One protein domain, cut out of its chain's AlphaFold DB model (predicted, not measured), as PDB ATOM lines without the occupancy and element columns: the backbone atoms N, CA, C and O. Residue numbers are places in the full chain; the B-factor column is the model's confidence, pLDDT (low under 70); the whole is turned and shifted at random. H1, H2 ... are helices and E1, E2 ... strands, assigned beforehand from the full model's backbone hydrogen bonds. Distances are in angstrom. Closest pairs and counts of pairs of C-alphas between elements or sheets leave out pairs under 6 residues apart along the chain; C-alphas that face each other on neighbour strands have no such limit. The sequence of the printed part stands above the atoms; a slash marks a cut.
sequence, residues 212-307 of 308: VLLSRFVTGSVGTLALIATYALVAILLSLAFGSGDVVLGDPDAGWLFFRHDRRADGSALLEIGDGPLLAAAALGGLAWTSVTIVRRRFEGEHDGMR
ATOM      1  N   VAL A 212     226.223 202.899 212.771       84.25
ATOM      2  CA  VAL A 212     227.383 202.445 211.987       84.25
ATOM      3  C   VAL A 212     227.994 201.155 212.541       84.25
ATOM      4  O   VAL A 212     228.492 200.339 211.771       84.25
ATOM      5  N   LEU A 213     227.996 200.973 213.863       87.50
ATOM      6  CA  LEU A 213     228.485 199.739 214.484       87.50
ATOM      7  C   LEU A 213     227.482 198.610 214.263       87.50
ATOM      8  O   LEU A 213     227.867 197.531 213.823       87.50
ATOM      9  N   LEU A 214     226.199 198.896 214.485       88.00
ATOM     10  CA  LEU A 214     225.120 197.946 214.257       88.00
ATOM     11  C   LEU A 214     225.076 197.484 212.799       88.00
ATOM     12  O   LEU A 214     224.991 196.288 212.551       88.00
ATOM     13  N   SER A 215     225.190 198.397 211.829       87.12
ATOM     14  CA  SER A 215     225.162 198.016 210.414       87.12
ATOM     15  C   SER A 215     226.321 197.095 210.047       87.12
ATOM     16  O   SER A 215     226.101 196.104 209.362       87.12
ATOM     17  N   ARG A 216     227.533 197.347 210.560       92.00
ATOM     18  CA  ARG A 216     228.684 196.446 210.371       92.00
ATOM     19  C   ARG A 216     228.427 195.080 210.992       92.00
ATOM     20  O   ARG A 216     228.636 194.074 210.323       92.00
ATOM     21  N   PHE A 217     227.944 195.042 212.228       94.25
ATOM     22  CA  PHE A 217     227.630 193.788 212.906       94.25
ATOM     23  C   PHE A 217     226.595 192.969 212.124       94.25
ATOM     24  O   PHE A 217     226.812 191.786 211.862       94.25
ATOM     25  N   VAL A 218     225.512 193.608 211.678       90.94
ATOM     26  CA  VAL A 218     224.470 192.967 210.863       90.94
ATOM     27  C   VAL A 218     225.042 192.485 209.530       90.94
ATOM     28  O   VAL A 218     224.792 191.348 209.149       90.94
ATOM     29  N   THR A 219     225.857 193.293 208.844       91.44
ATOM     30  CA  THR A 219     226.520 192.889 207.592       91.44
ATOM     31  C   THR A 219     227.396 191.654 207.784       91.44
ATOM     32  O   THR A 219     227.295 190.723 206.990       91.44
ATOM     33  N   GLY A 220     228.221 191.615 208.835       93.56
ATOM     34  CA  GLY A 220     229.044 190.444 209.141       93.56
ATOM     35  C   GLY A 220     228.200 189.208 209.448       93.56
ATOM     36  O   GLY A 220     228.467 188.138 208.913       93.56
ATOM     37  N   SER A 221     227.132 189.376 210.232       93.38
ATOM     38  CA  SER A 221     226.227 188.283 210.605       93.38
ATOM     39  C   SER A 221     225.519 187.682 209.389       93.38
ATOM     40  O   SER A 221     225.554 186.471 209.184       93.38
ATOM     41  N   VAL A 222     224.930 188.529 208.538       91.56
ATOM     42  CA  VAL A 222     224.264 188.107 207.294       91.56
ATOM     43  C   VAL A 222     225.265 187.484 206.324       91.56
ATOM     44  O   VAL A 222     224.961 186.462 205.715       91.56
ATOM     45  N   GLY A 223     226.469 188.054 206.201       92.19
ATOM     46  CA  GLY A 223     227.533 187.495 205.369       92.19
ATOM     47  C   GLY A 223     227.931 186.084 205.804       92.19
ATOM     48  O   GLY A 223     228.036 185.191 204.966       92.19
ATOM     49  N   THR A 224     228.078 185.849 207.110       94.94
ATOM     50  CA  THR A 224     228.369 184.516 207.654       94.94
ATOM     51  C   THR A 224     227.237 183.529 207.399       94.94
ATOM     52  O   THR A 224     227.502 182.421 206.938       94.94
ATOM     53  N   LEU A 225     225.981 183.925 207.621       92.31
ATOM     54  CA  LEU A 225     224.828 183.075 207.313       92.31
ATOM     55  C   LEU A 225     224.763 182.714 205.825       92.31
ATOM     56  O   LEU A 225     224.554 181.553 205.486       92.31
ATOM     57  N   ALA A 226     224.994 183.684 204.936       90.81
ATOM     58  CA  ALA A 226     225.010 183.454 203.496       90.81
ATOM     59  C   ALA A 226     226.122 182.476 203.081       90.81
ATOM     60  O   ALA A 226     225.889 181.602 202.246       90.81
ATOM     61  N   LEU A 227     227.314 182.584 203.679       93.81
ATOM     62  CA  LEU A 227     228.414 181.643 203.449       93.81
ATOM     63  C   LEU A 227     228.071 180.227 203.924       93.81
ATOM     64  O   LEU A 227     228.296 179.278 203.174       93.81
ATOM     65  N   ILE A 228     227.490 180.078 205.119       93.06
ATOM     66  CA  ILE A 228     227.066 178.771 205.648       93.06
ATOM     67  C   ILE A 228     225.982 178.160 204.754       93.06
ATOM     68  O   ILE A 228     226.097 177.002 204.363       93.06
ATOM     69  N   ALA A 229     224.972 178.942 204.365       90.25
ATOM     70  CA  ALA A 229     223.907 178.486 203.477       90.25
ATOM     71  C   ALA A 229     224.438 178.084 202.089       90.25
ATOM     72  O   ALA A 229     224.036 177.058 201.546       90.25
ATOM     73  N   THR A 230     225.382 178.852 201.536       92.19
ATOM     74  CA  THR A 230     226.034 178.530 200.257       92.19
ATOM     75  C   THR A 230     226.833 177.236 200.364       92.19
ATOM     76  O   THR A 230     226.724 176.376 199.494       92.19
ATOM     77  N   TYR A 231     227.602 177.070 201.441       93.69
ATOM     78  CA  TYR A 231     228.337 175.837 201.702       93.69
ATOM     79  C   TYR A 231     227.391 174.636 201.818       93.69
ATOM     80  O   TYR A 231     227.610 173.632 201.144       93.69
ATOM     81  N   ALA A 232     226.318 174.754 202.608       91.94
ATOM     82  CA  ALA A 232     225.327 173.697 202.773       91.94
ATOM     83  C   ALA A 232     224.695 173.314 201.428       91.94
ATOM     84  O   ALA A 232     224.672 172.138 201.078       91.94
ATOM     85  N   LEU A 233     224.272 174.299 200.627       92.06
ATOM     86  CA  LEU A 233     223.707 174.057 199.300       92.06
ATOM     87  C   LEU A 233     224.690 173.314 198.387       92.06
ATOM     88  O   LEU A 233     224.318 172.324 197.762       92.06
ATOM     89  N   VAL A 234     225.947 173.762 198.320       94.62
ATOM     90  CA  VAL A 234     226.978 173.106 197.503       94.62
ATOM     91  C   VAL A 234     227.229 171.676 197.986       94.62
ATOM     92  O   VAL A 234     227.293 170.767 197.161       94.62
ATOM     93  N   ALA A 235     227.320 171.453 199.298       94.44
ATOM     94  CA  ALA A 235     227.514 170.124 199.872       94.44
ATOM     95  C   ALA A 235     226.353 169.177 199.528       94.44
ATOM     96  O   ALA A 235     226.596 168.044 199.119       94.44
ATOM     97  N   ILE A 236     225.104 169.651 199.624       93.44
ATOM     98  CA  ILE A 236     223.909 168.882 199.244       93.44
ATOM     99  C   ILE A 236     223.956 168.527 197.761       93.44
ATOM    100  O   ILE A 236     223.789 167.366 197.408       93.44
ATOM    101  N   LEU A 237     224.222 169.501 196.885       93.44
ATOM    102  CA  LEU A 237     224.276 169.265 195.441       93.44
ATOM    103  C   LEU A 237     225.379 168.271 195.063       93.44
ATOM    104  O   LEU A 237     225.149 167.395 194.230       93.44
ATOM    105  N   LEU A 238     226.552 168.358 195.695       94.56
ATOM    106  CA  LEU A 238     227.634 167.393 195.495       94.56
ATOM    107  C   LEU A 238     227.264 166.000 196.019       94.56
ATOM    108  O   LEU A 238     227.516 165.015 195.327       94.56
ATOM    109  N   SER A 239     226.630 165.906 197.193       94.06
ATOM    110  CA  SER A 239     226.153 164.629 197.740       94.06
ATOM    111  C   SER A 239     225.063 164.013 196.858       94.06
ATOM    112  O   SER A 239     225.075 162.812 196.623       94.06
ATOM    113  N   LEU A 240     224.160 164.816 196.289       90.81
ATOM    114  CA  LEU A 240     223.143 164.341 195.346       90.81
ATOM    115  C   LEU A 240     223.745 163.875 194.015       90.81
ATOM    116  O   LEU A 240     223.241 162.922 193.426       90.81
ATOM    117  N   ALA A 241     224.797 164.542 193.534       92.06
ATOM    118  CA  ALA A 241     225.442 164.210 192.266       92.06
ATOM    119  C   ALA A 241     226.368 162.987 192.358       92.06
ATOM    120  O   ALA A 241     226.459 162.219 191.401       92.06
ATOM    121  N   PHE A 242     227.068 162.817 193.485       94.06
ATOM    122  CA  PHE A 242     228.170 161.855 193.613       94.06
ATOM    123  C   PHE A 242     228.080 160.933 194.839       94.06
ATOM    124  O   PHE A 242     228.941 160.071 195.007       94.06
ATOM    125  N   GLY A 243     227.081 161.103 195.704       90.31
ATOM    126  CA  GLY A 243     226.959 160.407 196.987       90.31
ATOM    127  C   GLY A 243     225.547 159.885 197.269       90.31
ATOM    128  O   GLY A 243     224.794 159.542 196.356       90.31
ATOM    129  N   SER A 244     225.190 159.788 198.555       88.50
ATOM    130  CA  SER A 244     223.863 159.310 198.973       88.50
ATOM    131  C   SER A 244     222.768 160.367 198.817       88.50
ATOM    132  O   SER A 244     221.588 160.021 198.737       88.50
ATOM    133  N   GLY A 245     223.150 161.644 198.735       88.00
ATOM    134  CA  GLY A 245     222.250 162.780 198.885       88.00
ATOM    135  C   GLY A 245     222.123 163.262 200.327       88.00
ATOM    136  O   GLY A 245     221.536 164.318 200.535       88.00
ATOM    137  N   ASP A 246     222.689 162.554 201.304       92.31
ATOM    138  CA  ASP A 246     222.639 162.955 202.708       92.31
ATOM    139  C   ASP A 246     223.828 163.852 203.048       92.31
ATOM    140  O   ASP A 246     224.942 163.651 202.552       92.31
ATOM    141  N   VAL A 247     223.591 164.862 203.877       94.12
ATOM    142  CA  VAL A 247     224.613 165.791 204.362       94.12
ATOM    143  C   VAL A 247     224.298 166.156 205.798       94.12
ATOM    144  O   VAL A 247     223.235 166.696 206.085       94.12
ATOM    145  N   VAL A 248     225.257 165.940 206.693       94.06
ATOM    146  CA  VAL A 248     225.182 166.418 208.075       94.06
ATOM    147  C   VAL A 248     226.358 167.349 208.316       94.06
ATOM    148  O   VAL A 248     227.515 166.961 208.164       94.06
ATOM    149  N   LEU A 249     226.055 168.591 208.676       91.56
ATOM    150  CA  LEU A 249     227.025 169.553 209.167       91.56
ATOM    151  C   LEU A 249     226.758 169.777 210.650       91.56
ATOM    152  O   LEU A 249     225.832 170.494 211.028       91.56
ATOM    153  N   GLY A 250     227.590 169.168 211.482       90.50
ATOM    154  CA  GLY A 250     227.454 169.207 212.930       90.50
ATOM    155  C   GLY A 250     227.201 167.839 213.535       90.50
ATOM    156  O   GLY A 250     227.277 166.822 212.848       90.50
ATOM    157  N   ASP A 251     226.899 167.836 214.826       88.88
ATOM    158  CA  ASP A 251     226.550 166.636 215.579       88.88
ATOM    159  C   ASP A 251     225.231 166.890 216.338       88.88
ATOM    160  O   ASP A 251     225.200 167.748 217.234       88.88
ATOM    161  N   PRO A 252     224.135 166.204 215.956       80.75
ATOM    162  CA  PRO A 252     222.848 166.300 216.640       80.75
ATOM    163  C   PRO A 252     222.919 165.876 218.109       80.75
ATOM    164  O   PRO A 252     222.303 166.520 218.956       80.75
ATOM    165  N   ASP A 253     223.700 164.841 218.420       86.12
ATOM    166  CA  ASP A 253     223.753 164.240 219.755       86.12
ATOM    167  C   ASP A 253     224.575 165.103 220.719       86.12
ATOM    168  O   ASP A 253     224.284 165.184 221.914       86.12
ATOM    169  N   ALA A 254     225.577 165.810 220.192       85.50
ATOM    170  CA  ALA A 254     226.390 166.759 220.948       85.50
ATOM    171  C   ALA A 254     225.825 168.197 220.961       85.50
ATOM    172  O   ALA A 254     226.463 169.099 221.510       85.50
ATOM    173  N   GLY A 255     224.647 168.437 220.370       84.12
ATOM    174  CA  GLY A 255     223.934 169.719 220.439       84.12
ATOM    175  C   GLY A 255     224.542 170.864 219.619       84.12
ATOM    176  O   GLY A 255     224.192 172.023 219.847       84.12
ATOM    177  N   TRP A 256     225.441 170.572 218.669       90.00
ATOM    178  CA  TRP A 256     226.053 171.577 217.786       90.00
ATOM    179  C   TRP A 256     225.747 171.347 216.299       90.00
ATOM    180  O   TRP A 256     226.524 171.718 215.419       90.00
ATOM    181  N   LEU A 257     224.587 170.762 216.000       92.31
ATOM    182  CA  LEU A 257     224.075 170.675 214.637       92.31
ATOM    183  C   LEU A 257     223.977 172.076 214.013       92.31
ATOM    184  O   LEU A 257     223.394 172.976 214.601       92.31
ATOM    185  N   PHE A 258     224.527 172.271 212.818       90.69
ATOM    186  CA  PHE A 258     224.229 173.445 211.993       90.69
ATOM    187  C   PHE A 258     223.098 173.133 211.029       90.69
ATOM    188  O   PHE A 258     222.180 173.932 210.848       90.69
ATOM    189  N   PHE A 259     223.196 171.972 210.389       93.31
ATOM    190  CA  PHE A 259     222.320 171.601 209.304       93.31
ATOM    191  C   PHE A 259     222.348 170.097 209.053       93.31
ATOM    192  O   PHE A 259     223.417 169.484 209.070       93.31
ATOM    193  N   ARG A 260     221.192 169.524 208.733       93.56
ATOM    194  CA  ARG A 260     221.064 168.149 208.260       93.56
ATOM    195  C   ARG A 260     220.118 168.082 207.072       93.56
ATOM    196  O   ARG A 260     219.033 168.656 207.097       93.56
ATOM    197  N   HIS A 261     220.544 167.360 206.047       95.06
ATOM    198  CA  HIS A 261     219.758 166.992 204.887       95.06
ATOM    199  C   HIS A 261     219.764 165.478 204.756       95.06
ATOM    200  O   HIS A 261     220.826 164.904 204.529       95.06
ATOM    201  N   ASP A 262     218.591 164.860 204.835       93.44
ATOM    202  CA  ASP A 262     218.433 163.425 204.612       93.44
ATOM    203  C   ASP A 262     217.497 163.179 203.434       93.44
ATOM    204  O   ASP A 262     216.394 163.732 203.378       93.44
ATOM    205  N   ARG A 263     217.882 162.295 202.518       91.19
ATOM    206  CA  ARG A 263     217.006 161.827 201.448       91.19
ATOM    207  C   ARG A 263     216.249 160.585 201.905       91.19
ATOM    208  O   ARG A 263     216.829 159.596 202.344       91.19
ATOM    209  N   ARG A 264     214.931 160.600 201.745       88.19
ATOM    210  CA  ARG A 264     214.064 159.463 202.059       88.19
ATOM    211  C   ARG A 264     213.862 158.561 200.844       88.19
ATOM    212  O   ARG A 264     214.004 158.970 199.693       88.19
ATOM    213  N   ALA A 265     213.500 157.308 201.116       84.19
ATOM    214  CA  ALA A 265     213.267 156.289 200.091       84.19
ATOM    215  C   ALA A 265     212.058 156.593 199.184       84.19
ATOM    216  O   ALA A 265     211.994 156.096 198.064       84.19
ATOM    217  N   ASP A 266     211.118 157.420 199.648       84.88
ATOM    218  CA  ASP A 266     209.953 157.887 198.885       84.88
ATOM    219  C   ASP A 266     210.275 159.055 197.927       84.88
ATOM    220  O   ASP A 266     209.386 159.560 197.243       84.88
ATOM    221  N   GLY A 267     211.540 159.487 197.868       81.94
ATOM    222  CA  GLY A 267     212.001 160.602 197.043       81.94
ATOM    223  C   GLY A 267     211.841 161.980 197.689       81.94
ATOM    224  O   GLY A 267     212.232 162.970 197.071       81.94
ATOM    225  N   SER A 268     211.300 162.072 198.908       88.31
ATOM    226  CA  SER A 268     211.308 163.315 199.685       88.31
ATOM    227  C   SER A 268     212.671 163.564 200.340       88.31
ATOM    228  O   SER A 268     213.486 162.651 200.491       88.31
ATOM    229  N   ALA A 269     212.928 164.808 200.734       90.94
ATOM    230  CA  ALA A 269     214.089 165.175 201.533       90.94
ATOM    231  C   ALA A 269     213.659 165.873 202.826       90.94
ATOM    232  O   ALA A 269     212.662 166.593 202.859       90.94
ATOM    233  N   LEU A 270     214.410 165.645 203.896       91.81
ATOM    234  CA  LEU A 270     214.235 166.282 205.190       91.81
ATOM    235  C   LEU A 270     215.367 167.272 205.411       91.81
ATOM    236  O   LEU A 270     216.524 166.942 205.178       91.81
ATOM    237  N   LEU A 271     215.018 168.463 205.875       91.88
ATOM    238  CA  LEU A 271     215.936 169.553 206.130       91.88
ATOM    239  C   LEU A 271     215.767 170.026 207.574       91.88
ATOM    240  O   LEU A 271     214.716 170.543 207.952       91.88
ATOM    241  N   GLU A 272     216.801 169.863 208.383       92.31
ATOM    242  CA  GLU A 272     216.829 170.302 209.774       92.31
ATOM    243  C   GLU A 272     217.906 171.373 209.950       92.31
ATOM    244  O   GLU A 272     219.003 171.274 209.393       92.31
ATOM    245  N   ILE A 273     217.579 172.425 210.697       91.94
ATOM    246  CA  ILE A 273     218.451 173.574 210.939       91.94
ATOM    247  C   ILE A 273     218.696 173.651 212.442       91.94
ATOM    248  O   ILE A 273     217.754 173.657 213.227       91.94
ATOM    249  N   GLY A 274     219.963 173.725 212.846       91.69
ATOM    250  CA  GLY A 274     220.304 173.896 214.253       91.69
ATOM    251  C   GLY A 274     220.452 175.368 214.621       91.69
ATOM    252  O   GLY A 274     221.482 175.997 214.368       91.69
ATOM    253  N   ASP A 275     219.408 175.915 215.244       90.06
ATOM    254  CA  ASP A 275     219.279 177.347 215.538       90.06
ATOM    255  C   ASP A 275     220.430 177.912 216.364       90.06
ATOM    256  O   ASP A 275     221.013 178.936 216.010       90.06
ATOM    257  N   GLY A 276     220.756 177.254 217.479       91.38
ATOM    258  CA  GLY A 276     221.741 177.745 218.442       91.38
ATOM    259  C   GLY A 276     223.120 177.952 217.808       91.38
ATOM    260  O   GLY A 276     223.623 179.080 217.813       91.38
ATOM    261  N   PRO A 277     223.723 176.905 217.219       93.00
ATOM    262  CA  PRO A 277     225.009 177.011 216.530       93.00
ATOM    263  C   PRO A 277     224.991 178.008 215.369       93.00
ATOM    264  O   PRO A 277     225.936 178.786 215.217       93.00
ATOM    265  N   LEU A 278     223.906 178.046 214.588       92.75
ATOM    266  CA  LEU A 278     223.779 178.965 213.458       92.75
ATOM    267  C   LEU A 278     223.739 180.435 213.915       92.75
ATOM    268  O   LEU A 278     224.461 181.274 213.369       92.75
ATOM    269  N   LEU A 279     222.955 180.746 214.951       93.19
ATOM    270  CA  LEU A 279     222.885 182.080 215.554       93.19
ATOM    271  C   LEU A 279     224.211 182.478 216.211       93.19
ATOM    272  O   LEU A 279     224.648 183.622 216.068       93.19
ATOM    273  N   ALA A 280     224.882 181.541 216.886       94.56
ATOM    274  CA  ALA A 280     226.196 181.776 217.476       94.56
ATOM    275  C   ALA A 280     227.241 182.111 216.401       94.56
ATOM    276  O   ALA A 280     227.971 183.095 216.535       94.56
ATOM    277  N   ALA A 281     227.277 181.354 215.302       95.00
ATOM    278  CA  ALA A 281     228.174 181.624 214.184       95.00
ATOM    279  C   ALA A 281     227.883 182.980 213.528       95.00
ATOM    280  O   ALA A 281     228.815 183.741 213.265       95.00
ATOM    281  N   ALA A 282     226.607 183.321 213.320       95.50
ATOM    282  CA  ALA A 282     226.211 184.628 212.803       95.50
ATOM    283  C   ALA A 282     226.700 185.764 213.716       95.50
ATOM    284  O   ALA A 282     227.346 186.699 213.243       95.50
ATOM    285  N   ALA A 283     226.477 185.655 215.028       96.62
ATOM    286  CA  ALA A 283     226.930 186.652 215.993       96.62
ATOM    287  C   ALA A 283     228.461 186.807 215.993       96.62
ATOM    288  O   ALA A 283     228.969 187.930 215.960       96.62
ATOM    289  N   LEU A 284     229.209 185.698 215.965       97.25
ATOM    290  CA  LEU A 284     230.672 185.714 215.871       97.25
ATOM    291  C   LEU A 284     231.156 186.368 214.571       97.25
ATOM    292  O   LEU A 284     232.067 187.196 214.605       97.25
ATOM    293  N   GLY A 285     230.514 186.062 213.444       96.06
ATOM    294  CA  GLY A 285     230.770 186.707 212.156       96.06
ATOM    295  C   GLY A 285     230.549 188.218 212.194       96.06
ATOM    296  O   GLY A 285     231.395 188.995 211.740       96.06
ATOM    297  N   GLY A 286     229.451 188.654 212.817       95.81
ATOM    298  CA  GLY A 286     229.152 190.064 213.057       95.81
ATOM    299  C   GLY A 286     230.217 190.773 213.894       95.81
ATOM    300  O   GLY A 286     230.674 191.864 213.529       95.81
ATOM    301  N   LEU A 287     230.656 190.151 214.992       97.19
ATOM    302  CA  LEU A 287     231.722 190.679 215.850       97.19
ATOM    303  C   LEU A 287     233.063 190.760 215.109       97.19
ATOM    304  O   LEU A 287     233.738 191.793 215.171       97.19
ATOM    305  N   ALA A 288     233.431 189.711 214.370       95.88
ATOM    306  CA  ALA A 288     234.673 189.654 213.607       95.88
ATOM    307  C   ALA A 288     234.716 190.740 212.522       95.88
ATOM    308  O   ALA A 288     235.668 191.521 212.466       95.88
ATOM    309  N   TRP A 289     233.658 190.867 211.715       96.19
ATOM    310  CA  TRP A 289     233.572 191.888 210.667       96.19
ATOM    311  C   TRP A 289     233.631 193.311 211.233       96.19
ATOM    312  O   TRP A 289     234.334 194.188 210.717       96.19
ATOM    313  N   THR A 290     232.926 193.548 212.339       94.31
ATOM    314  CA  THR A 290     232.955 194.843 213.028       94.31
ATOM    315  C   THR A 290     234.364 195.169 213.517       94.31
ATOM    316  O   THR A 290     234.851 196.276 213.289       94.31
ATOM    317  N   SER A 291     235.059 194.196 214.103       93.31
ATOM    318  CA  SER A 291     236.428 194.364 214.600       93.31
ATOM    319  C   SER A 291     237.411 194.665 213.466       93.31
ATOM    320  O   SER A 291     238.125 195.666 213.521       93.31
ATOM    321  N   VAL A 292     237.388 193.873 212.388       94.00
ATOM    322  CA  VAL A 292     238.258 194.062 211.214       94.00
ATOM    323  C   VAL A 292     238.052 195.441 210.585       94.00
ATOM    324  O   VAL A 292     239.017 196.141 210.281       94.00
ATOM    325  N   THR A 293     236.801 195.876 210.426       91.25
ATOM    326  CA  THR A 293     236.493 197.185 209.823       91.25
ATOM    327  C   THR A 293     236.879 198.367 210.715       91.25
ATOM    328  O   THR A 293     237.216 199.432 210.196       91.25
ATOM    329  N   ILE A 294     236.845 198.214 212.043       90.88
ATOM    330  CA  ILE A 294     237.355 199.227 212.981       90.88
ATOM    331  C   ILE A 294     238.881 199.311 212.887       90.88
ATOM    332  O   ILE A 294     239.417 200.403 212.706       90.88
ATOM    333  N   VAL A 295     239.567 198.168 212.962       91.12
ATOM    334  CA  VAL A 295     241.034 198.090 212.922       91.12
ATOM    335  C   VAL A 295     241.578 198.645 211.605       91.12
ATOM    336  O   VAL A 295     242.465 199.495 211.618       91.12
ATOM    337  N   ARG A 296     240.993 198.252 210.468       90.12
ATOM    338  CA  ARG A 296     241.398 198.741 209.143       90.12
ATOM    339  C   ARG A 296     241.316 200.266 209.029       90.12
ATOM    340  O   ARG A 296     242.255 200.891 208.552       90.12
ATOM    341  N   ARG A 297     240.228 200.875 209.514       85.94
ATOM    342  CA  ARG A 297     240.067 202.339 209.485       85.94
ATOM    343  C   ARG A 297     241.091 203.069 210.343       85.94
ATOM    344  O   ARG A 297     241.476 204.179 209.996       85.94
ATOM    345  N   ARG A 298     241.508 202.470 211.462       85.25
ATOM    346  CA  ARG A 298     242.551 203.044 212.316       85.25
ATOM    347  C   ARG A 298     243.884 203.115 211.570       85.25
ATOM    348  O   ARG A 298     244.495 204.175 211.554       85.25
ATOM    349  N   PHE A 299     244.268 202.039 210.884       80.88
ATOM    350  CA  PHE A 299     245.496 202.010 210.084       80.88
ATOM    351  C   PHE A 299     245.450 202.944 208.865       80.88
ATOM    352  O   PHE A 299     246.432 203.623 208.578       80.88
ATOM    353  N   GLU A 300     244.315 203.033 208.166       82.62
ATOM    354  CA  GLU A 300     244.149 203.974 207.045       82.62
ATOM    355  C   GLU A 300     244.225 205.442 207.520       82.62
ATOM    356  O   GLU A 300     244.845 206.272 206.858       82.62
ATOM    357  N   GLY A 301     243.678 205.759 208.701       69.69
ATOM    358  CA  GLY A 301     243.762 207.098 209.299       69.69
ATOM    359  C   GLY A 301     245.165 207.492 209.781       69.69
ATOM    360  O   GLY A 301     245.525 208.666 209.713       69.69
ATOM    361  N   GLU A 302     245.977 206.531 210.231       59.59
ATOM    362  CA  GLU A 302     247.377 206.764 210.619       59.59
ATOM    363  C   GLU A 302     248.280 207.027 209.394       59.59
ATOM    364  O   GLU A 302     249.197 207.847 209.466       59.59
ATOM    365  N   HIS A 303     247.987 206.419 208.238       56.03
ATOM    366  CA  HIS A 303     248.741 206.639 206.995       56.03
ATOM    367  C   HIS A 303     248.501 208.013 206.343       56.03
ATOM    368  O   HIS A 303     249.443 208.581 205.785       56.03
ATOM    369  N   ASP A 304     247.290 208.571 206.433       55.22
ATOM    370  CA  ASP A 304     246.990 209.930 205.945       55.22
ATOM    371  C   ASP A 304     247.545 211.028 206.872       55.22
ATOM    372  O   ASP A 304     247.836 212.139 206.424       55.22
ATOM    373  N   GLY A 305     247.742 210.719 208.160       51.91
ATOM    374  CA  GLY A 305     248.351 211.625 209.139       51.91
ATOM    375  C   GLY A 305     249.868 211.794 208.987       51.91
ATOM    376  O   GLY A 305     250.390 212.834 209.368       51.91
ATOM    377  N   MET A 306     250.569 210.818 208.398       50.66
ATOM    378  CA  MET A 306     252.020 210.881 208.132       50.66
ATOM    379  C   MET A 306     252.386 211.508 206.773       50.66
ATOM    380  O   MET A 306     253.568 211.662 206.473       50.66
ATOM    381  N   ARG A 307     251.400 211.848 205.930       49.66
ATOM    382  CA  ARG A 307     251.602 212.532 204.634       49.66
ATOM    383  C   ARG A 307     251.321 214.043 204.678       49.66
ATOM    384  O   ARG A 307     251.238 214.667 203.621       49.66
TER     385      ARG A 307
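Overview. This is residues 212 to 307 of the 308 residues of the protein "DUF3267 domain-containing protein" of Haloterrigena sp. YPL8 (UniProt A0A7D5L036). A small three-stranded sheet packs on residues 228 to 240 of the long helix H1, and a second long helix, H2, crosses residues 213 to 225 of H1 as a lopsided X; residues 295 to 307 stick out. The printed part has 96 residues, with two named helices and three named strands that follow along the chain as H1 E1 E2 E3 H2; the class is mostly helix, and the sheet, in the order E1 - E2 - E3, is antiparallel. It is only just extended, close to loose, with a radius of gyration of the C-alphas of 18.8 A and spans of 68 by 27 by 20 A.

Along the chain. E1 is residues 247 to 249, E2 259 to 263, E3 269 to 273. H1, residues 212 to 242, begins at C-alpha 212 (227.383, 202.445, 211.987) and measures 44.6 A. H2, residues 275 to 305, measures 45.4 A and ends at C-alpha 305 (248.351, 211.625, 209.139).

Arrangement. E1, E2 and E3 form a meander, each strand the antiparallel neighbour of the one before; N 247 and O 261, 2.8 A, and N 262 and O 270, 3.0 A, are within hydrogen-bond range. H1 is on the sheet, two layers, closest at the C-alphas of Ile 236 and Val 247, 6.0 A. H1 and H2 touch, closest at C-alphas 220 and 286, 3.9 A, at a steep tilt of 53 degrees. In both helices every O i to N i+4 pair is within hydrogen-bond range.

Size, cuts and confidence. The printed part has no cut and no long link. Residues 301 to 307 have pLDDT under 70.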